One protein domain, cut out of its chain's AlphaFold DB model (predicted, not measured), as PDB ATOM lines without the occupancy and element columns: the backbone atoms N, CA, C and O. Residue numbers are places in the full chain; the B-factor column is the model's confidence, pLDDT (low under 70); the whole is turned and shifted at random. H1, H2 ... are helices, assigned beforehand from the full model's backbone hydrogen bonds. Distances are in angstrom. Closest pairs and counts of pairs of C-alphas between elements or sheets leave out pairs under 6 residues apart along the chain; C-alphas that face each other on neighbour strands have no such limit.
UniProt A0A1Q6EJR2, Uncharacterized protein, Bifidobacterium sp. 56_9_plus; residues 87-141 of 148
ATOM      1  N   ASN A  87     -37.081 -31.624  10.658       79.19
ATOM      2  CA  ASN A  87     -36.520 -32.878  11.154       79.19
ATOM      3  C   ASN A  87     -37.591 -33.873  11.650       79.19
ATOM      4  O   ASN A  87     -37.231 -34.953  12.113       79.19
ATOM      5  N   LEU A  88     -38.884 -33.526  11.555       77.56
ATOM      6  CA  LEU A  88     -40.029 -34.370  11.926       77.56
ATOM      7  C   LEU A  88     -39.934 -34.959  13.347       77.56
ATOM      8  O   LEU A  88     -40.246 -36.130  13.576       77.56
ATOM      9  N   TYR A  89     -39.498 -34.153  14.318       81.38
ATOM     10  CA  TYR A  89     -39.483 -34.555  15.722       81.38
ATOM     11  C   TYR A  89     -40.898 -34.913  16.192       81.38
ATOM     12  O   TYR A  89     -41.837 -34.151  15.974       81.38
ATOM     13  N   ALA A  90     -41.037 -36.054  16.873       81.69
ATOM     14  CA  ALA A  90     -42.291 -36.451  17.515       81.69
ATOM     15  C   ALA A  90     -42.598 -35.608  18.766       81.69
ATOM     16  O   ALA A  90     -43.758 -35.426  19.123       81.69
ATOM     17  N   ASP A  91     -41.554 -35.099  19.427       85.12
ATOM     18  CA  ASP A  91     -41.665 -34.172  20.548       85.12
ATOM     19  C   ASP A  91     -41.551 -32.725  20.044       85.12
ATOM     20  O   ASP A  91     -40.485 -32.277  19.609       85.12
ATOM     21  N   GLN A  92     -42.657 -31.983  20.115       81.38
ATOM     22  CA  GLN A  92     -42.713 -30.575  19.721       81.38
ATOM     23  C   GLN A  92     -41.795 -29.698  20.581       81.38
ATOM     24  O   GLN A  92     -41.207 -28.745  20.068       81.38
ATOM     25  N   ALA A  93     -41.598 -30.028  21.862       85.25
ATOM     26  CA  ALA A  93     -40.679 -29.281  22.718       85.25
ATOM     27  C   ALA A  93     -39.231 -29.444  22.237       85.25
ATOM     28  O   ALA A  93     -38.465 -28.476  22.231       85.25
ATOM     29  N   GLN A  94     -38.867 -30.637  21.761       85.94
ATOM     30  CA  GLN A  94     -37.559 -30.881  21.156       85.94
ATOM     31  C   GLN A  94     -37.372 -30.070  19.864       85.94
ATOM     32  O   GLN A  94     -36.308 -29.473  19.675       85.94
ATOM     33  N   ALA A  95     -38.399 -29.991  19.012       85.69
ATOM     34  CA  ALA A  95     -38.367 -29.171  17.797       85.69
ATOM     35  C   ALA A  95     -38.178 -27.676  18.105       85.69
ATOM     36  O   ALA A  95     -37.348 -27.008  17.481       85.69
ATOM     37  N   VAL A  96     -38.886 -27.159  19.116       87.31
ATOM     38  CA  VAL A  96     -38.738 -25.771  19.583       87.31
ATOM     39  C   VAL A  96     -37.309 -25.510  20.056       87.31
ATOM     40  O   VAL A  96     -36.695 -24.533  19.629       87.31
ATOM     41  N   VAL A  97     -36.757 -26.375  20.913       86.25
ATOM     42  CA  VAL A  97     -35.399 -26.208  21.458       86.25
ATOM     43  C   VAL A  97     -34.345 -26.208  20.347       86.25
ATOM     44  O   VAL A  97     -33.462 -25.348  20.345       86.25
ATOM     45  N   ASP A  98     -34.448 -27.112  19.370       86.19
ATOM     46  CA  ASP A  98     -33.514 -27.151  18.238       86.19
ATOM     47  C   ASP A  98     -33.624 -25.899  17.345       86.19
ATOM     48  O   ASP A  98     -32.608 -25.310  16.949       86.19
ATOM     49  N   CYS A  99     -34.846 -25.412  17.105       87.38
ATOM     50  CA  CYS A  99     -35.070 -24.151  16.399       87.38
ATOM     51  C   CYS A  99     -34.432 -22.965  17.143       87.38
ATOM     52  O   CYS A  99     -33.698 -22.181  16.538       87.38
ATOM     53  N   LEU A 100     -34.617 -22.866  18.463       87.00
ATOM     54  CA  LEU A 100     -34.029 -21.804  19.291       87.00
ATOM     55  C   LEU A 100     -32.492 -21.841  19.286       87.00
ATOM     56  O   LEU A 100     -31.833 -20.802  19.153       87.00
ATOM     57  N   HIS A 101     -31.891 -23.030  19.361       84.44
ATOM     58  CA  HIS A 101     -30.442 -23.189  19.202       84.44
ATOM     59  C   HIS A 101     -29.957 -22.765  17.816       84.44
ATOM     60  O   HIS A 101     -28.880 -22.190  17.669       84.44
ATOM     61  N   THR A 102     -30.744 -23.017  16.779       83.00
ATOM     62  CA  THR A 102     -30.423 -22.576  15.422       83.00
ATOM     63  C   THR A 102     -30.489 -21.055  15.306       83.00
ATOM     64  O   THR A 102     -29.510 -20.445  14.880       83.00
ATOM     65  N   VAL A 103     -31.565 -20.427  15.779       80.19
ATOM     66  CA  VAL A 103     -31.726 -18.964  15.774       80.19
ATOM     67  C   VAL A 103     -30.605 -18.270  16.553       80.19
ATOM     68  O   VAL A 103     -30.008 -17.326  16.041       80.19
ATOM     69  N   SER A 104     -30.246 -18.760  17.744       76.62
ATOM     70  CA  SER A 104     -29.144 -18.187  18.539       76.62
ATOM     71  C   SER A 104     -27.770 -18.326  17.884       76.62
ATOM     72  O   SER A 104     -26.957 -17.408  17.981       76.62
ATOM     73  N   ARG A 105     -27.500 -19.433  17.178       73.88
ATOM     74  CA  ARG A 105     -26.242 -19.611  16.430       73.88
ATOM     75  C   ARG A 105     -26.079 -18.579  15.313       73.88
ATOM     76  O   ARG A 105     -24.958 -18.141  15.059       73.88
ATOM     77  N   PHE A 106     -27.173 -18.196  14.657       70.88
ATOM     78  CA  PHE A 106     -27.145 -17.226  13.561       70.88
ATOM     79  C   PHE A 106     -27.238 -15.771  14.033       70.88
ATOM     80  O   PHE A 106     -26.634 -14.896  13.415       70.88
ATOM     81  N   ASN A 107     -27.918 -15.513  15.150       66.31
ATOM     82  CA  ASN A 107     -28.149 -14.172  15.674       66.31
ATOM     83  C   ASN A 107     -27.506 -14.009  17.060       66.31
ATOM     84  O   ASN A 107     -28.052 -14.424  18.085       66.31
ATOM     85  N   LYS A 108     -26.342 -13.344  17.089       61.06
ATOM     86  CA  LYS A 108     -25.568 -13.067  18.317       61.06
ATOM     87  C   LYS A 108     -26.343 -12.267  19.370       61.06
ATOM     88  O   LYS A 108     -25.980 -12.329  20.537       61.06
ATOM     89  N   GLU A 109     -27.406 -11.564  18.978       60.06
ATOM     90  CA  GLU A 109     -28.286 -10.813  19.884       60.06
ATOM     91  C   GLU A 109     -29.045 -11.706  20.881       60.06
ATOM     92  O   GLU A 109     -29.436 -11.230  21.941       60.06
ATOM     93  N   PHE A 110     -29.199 -13.009  20.600       58.47
ATOM     94  CA  PHE A 110     -29.836 -13.968  21.519       58.47
ATOM     95  C   PHE A 110     -28.850 -14.695  22.440       58.47
ATOM     96  O   PHE A 110     -29.250 -15.516  23.265       58.47
ATOM     97  N   SER A 111     -27.549 -14.449  22.283       55.44
ATOM     98  CA  SER A 111     -26.530 -15.029  23.155       55.44
ATOM     99  C   SER A 111     -26.371 -14.132  24.380       55.44
ATOM    100  O   SER A 111     -25.712 -13.099  24.309       55.44
ATOM    101  N   GLY A 112     -26.992 -14.510  25.502       53.47
ATOM    102  CA  GLY A 112     -26.789 -13.821  26.779       53.47
ATOM    103  C   GLY A 112     -25.297 -13.718  27.123       53.47
ATOM    104  O   GLY A 112     -24.535 -14.659  26.900       53.47
ATOM    105  N   THR A 113     -24.870 -12.579  27.670       50.66
ATOM    106  CA  THR A 113     -23.459 -12.253  27.966       50.66
ATOM    107  C   THR A 113     -22.802 -13.146  29.028       50.66
ATOM    108  O   THR A 113     -21.591 -13.073  29.226       50.66
ATOM    109  N   ASP A 114     -23.578 -14.024  29.671       48.66
ATOM    110  CA  ASP A 114     -23.229 -14.628  30.961       48.66
ATOM    111  C   ASP A 114     -23.167 -16.170  30.899       48.66
ATOM    112  O   ASP A 114     -23.023 -16.837  31.921       48.66
ATOM    113  N   GLY A 115     -23.322 -16.772  29.712       50.38
ATOM    114  CA  GLY A 115     -23.379 -18.233  29.538       50.38
ATOM    115  C   GLY A 115     -24.737 -18.872  29.863       50.38
ATOM    116  O   GLY A 115     -24.921 -20.059  29.606       50.38
ATOM    117  N   ASN A 116     -25.707 -18.089  30.348       52.72
ATOM    118  CA  ASN A 116     -27.124 -18.449  30.367       52.72
ATOM    119  C   ASN A 116     -27.774 -17.900  29.086       52.72
ATOM    120  O   ASN A 116     -27.885 -16.686  28.913       52.72
ATOM    121  N   THR A 117     -28.190 -18.769  28.166       55.78
ATOM    122  CA  THR A 117     -28.967 -18.358  26.985       55.78
ATOM    123  C   THR A 117     -30.360 -17.920  27.424       55.78
ATOM    124  O   THR A 117     -31.242 -18.753  27.621       55.78
ATOM    125  N   SER A 118     -30.553 -16.614  27.606       67.38
ATOM    126  CA  SER A 118     -31.878 -16.005  27.723       67.38
ATOM    127  C   SER A 118     -32.330 -15.580  26.329       67.38
ATOM    128  O   SER A 118     -31.672 -14.755  25.698       67.38
ATOM    129  N   PHE A 119     -33.427 -16.152  25.838       75.12
ATOM    130  CA  PHE A 119     -34.039 -15.731  24.580       75.12
ATOM    131  C   PHE A 119     -34.978 -14.555  24.844       75.12
ATOM    132  O   PHE A 119     -35.789 -14.610  25.770       75.12
ATOM    133  N   ASP A 120     -34.899 -13.505  24.025       80.12
ATOM    134  CA  ASP A 120     -35.949 -12.488  24.007       80.12
ATOM    135  C   ASP A 120     -37.210 -13.097  23.392       80.12
ATOM    136  O   ASP A 120     -37.329 -13.253  22.177       80.12
ATOM    137  N   MET A 121     -38.152 -13.455  24.256       81.75
ATOM    138  CA  MET A 121     -39.393 -14.098  23.853       81.75
ATOM    139  C   MET A 121     -40.354 -13.142  23.132       81.75
ATOM    140  O   MET A 121     -41.308 -13.610  22.517       81.75
ATOM    141  N   GLN A 122     -40.110 -11.825  23.144       83.94
ATOM    142  CA  GLN A 122     -40.869 -10.874  22.323       83.94
ATOM    143  C   GLN A 122     -40.370 -10.835  20.874       83.94
ATOM    144  O   GLN A 122     -41.114 -10.435  19.976       83.94
ATOM    145  N   ASN A 123     -39.145 -11.294  20.618       85.50
ATOM    146  CA  ASN A 123     -38.576 -11.309  19.282       85.50
ATOM    147  C   ASN A 123     -39.347 -12.272  18.362       85.50
ATOM    148  O   ASN A 123     -39.468 -13.467  18.641       85.50
ATOM    149  N   LEU A 124     -39.828 -11.772  17.219       87.12
ATOM    150  CA  LEU A 124     -40.625 -12.572  16.283       87.12
ATOM    151  C   LEU A 124     -39.878 -13.785  15.722       87.12
ATOM    152  O   LEU A 124     -40.522 -14.772  15.387       87.12
ATOM    153  N   GLN A 125     -38.546 -13.760  15.647       86.00
ATOM    154  CA  GLN A 125     -37.764 -14.908  15.193       86.00
ATOM    155  C   GLN A 125     -37.698 -16.019  16.247       86.00
ATOM    156  O   GLN A 125     -37.773 -17.192  15.893       86.00
ATOM    157  N   VAL A 126     -37.657 -15.662  17.533       86.81
ATOM    158  CA  VAL A 126     -37.803 -16.612  18.650       86.81
ATOM    159  C   VAL A 126     -39.230 -17.160  18.691       86.81
ATOM    160  O   VAL A 126     -39.432 -18.371  18.749       86.81
ATOM    161  N   ARG A 127     -40.237 -16.287  18.569       88.56
ATOM    162  CA  ARG A 127     -41.656 -16.685  18.548       88.56
ATOM    163  C   ARG A 127     -42.009 -17.561  17.352       88.56
ATOM    164  O   ARG A 127     -42.840 -18.453  17.479       88.56
ATOM    165  N   SER A 128     -41.328 -17.373  16.223       88.00
ATOM    166  CA  SER A 128     -41.464 -18.233  15.048       88.00
ATOM    167  C   SER A 128     -41.189 -19.701  15.388       88.00
ATOM    168  O   SER A 128     -41.905 -20.567  14.895       88.00
ATOM    169  N   CYS A 129     -40.217 -19.997  16.264       88.44
ATOM    170  CA  CYS A 129     -39.923 -21.371  16.684       88.44
ATOM    171  C   CYS A 129     -41.081 -22.009  17.460       88.44
ATOM    172  O   CYS A 129     -41.332 -23.202  17.320       88.44
ATOM    173  N   LEU A 130     -41.794 -21.211  18.256       88.31
ATOM    174  CA  LEU A 130     -42.933 -21.651  19.060       88.31
ATOM    175  C   LEU A 130     -44.160 -21.894  18.183       88.31
ATOM    176  O   LEU A 130     -44.709 -22.994  18.177       88.31
ATOM    177  N   VAL A 131     -44.537 -20.896  17.384       86.81
ATOM    178  CA  VAL A 131     -45.753 -20.939  16.559       86.81
ATOM    179  C   VAL A 131     -45.678 -22.036  15.508       86.81
ATOM    180  O   VAL A 131     -46.664 -22.729  15.278       86.81
ATOM    181  N   SER A 132     -44.494 -22.277  14.940       83.75
ATOM    182  CA  SER A 132     -44.313 -23.367  13.973       83.75
ATOM    183  C   SER A 132     -44.418 -24.767  14.573       83.75
ATOM    184  O   SER A 132     -44.475 -25.743  13.836       83.75
ATOM    185  N   ASN A 133     -44.483 -24.867  15.899       81.25
ATOM    186  CA  ASN A 133     -44.676 -26.110  16.633       81.25
ATOM    187  C   ASN A 133     -45.968 -26.084  17.471       81.25
ATOM    188  O   ASN A 133     -46.071 -26.804  18.457       81.25
ATOM    189  N   GLY A 134     -46.945 -25.250  17.090       77.88
ATOM    190  CA  GLY A 134     -48.278 -25.212  17.703       77.88
ATOM    191  C   GLY A 134     -48.390 -24.371  18.979       77.88
ATOM    192  O   GLY A 134     -49.460 -24.309  19.582       77.88
ATOM    193  N   TYR A 135     -47.322 -23.687  19.396       82.81
ATOM    194  CA  TYR A 135     -47.343 -22.826  20.577       82.81
ATOM    195  C   TYR A 135     -47.647 -21.376  20.194       82.81
ATOM    196  O   TYR A 135     -46.765 -20.631  19.764       82.81
ATOM    197  N   ASN A 136     -48.892 -20.949  20.402       76.69
ATOM    198  CA  ASN A 136     -49.272 -19.543  20.286       76.69
ATOM    199  C   ASN A 136     -48.856 -18.768  21.546       76.69
ATOM    200  O   ASN A 136     -49.236 -19.119  22.663       76.69
ATOM    201  N   VAL A 137     -48.081 -17.698  21.361       77.50
ATOM    202  CA  VAL A 137     -47.629 -16.797  22.431       77.50
ATOM    203  C   VAL A 137     -47.988 -15.358  22.085       77.50
ATOM    204  O   VAL A 137     -47.592 -14.853  21.031       77.50
ATOM    205  N   GLY A 138     -48.720 -14.707  22.988       77.69
ATOM    206  CA  GLY A 138     -49.078 -13.292  22.910       77.69
ATOM    207  C   GLY A 138     -48.494 -12.500  24.079       77.69
ATOM    208  O   GLY A 138     -48.383 -13.014  25.195       77.69
ATOM    209  N   TYR A 139     -48.134 -11.244  23.829       81.06
ATOM    210  CA  TYR A 139     -47.614 -10.303  24.821       81.06
ATOM    211  C   TYR A 139     -48.509  -9.073  24.933       81.06
ATOM    212  O   TYR A 139     -49.137  -8.655  23.970       81.06
ATOM    213  N   ALA A 140     -48.516  -8.428  26.102       76.00
ATOM    214  CA  ALA A 140     -49.259  -7.179  26.303       76.00
ATOM    215  C   ALA A 140     -48.756  -6.018  25.419       76.00
ATOM    216  O   ALA A 140     -49.464  -5.029  25.243       76.00
ATOM    217  N   THR A 141     -47.527  -6.121  24.909       79.06
ATOM    218  CA  THR A 141     -46.919  -5.175  23.965       79.06
ATOM    219  C   THR A 141     -47.266  -5.471  22.510       79.06
ATOM    220  O   THR A 141     -46.933  -4.651  21.657       79.06
TER     221      THR A 141
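This is residues 87 to 141 of the 148 residues of an uncharacterized protein of Bifidobacterium sp. 56_9_plus (UniProt A0A1Q6EJR2). Two helices, the longer H1 and the short H2, lie side by side and opposite ways as a helical hairpin, with a wide loop of residues 107 to 123 joining them at one end and an extended tail after H2. The printed part has 55 residues with two named helices, H1 then H2, and no named strand; its class is all helix, though under half of the residues are in them. It is compact, with a radius of gyration of the C-alphas of 11.5 A and spans of 32 by 28 by 16 A.

Start at H1, residues 92 to 106, and go on to H2, residues 124 to 131: they form a hairpin at a shallow tilt of 16 degrees, opposite ways. They touch, and the closest C-alphas are those of Val 96 and Cys 129, 5.4 A apart. In H1 every O i to N i+4 pair is within hydrogen-bond range; in H2 2 of 4 are, and 2 of 5 O i to N i+3 pairs.

Find C-alpha 92 at (-42.713, -30.575, 19.721); from there H1 runs 21.4 A to C-alpha 106. H2 runs 9.8 A from C-alpha 124 to C-alpha 131 at (-45.753, -20.939, 16.559).

The two C-alphas farthest apart, those of Asn 87 and Ala 140, are 32.4 A apart. The printed part has no cut, and the link from H1 to H2 is long, 17 residues. Look in the B-factor column at residues 107 to 118, where pLDDT is under 70.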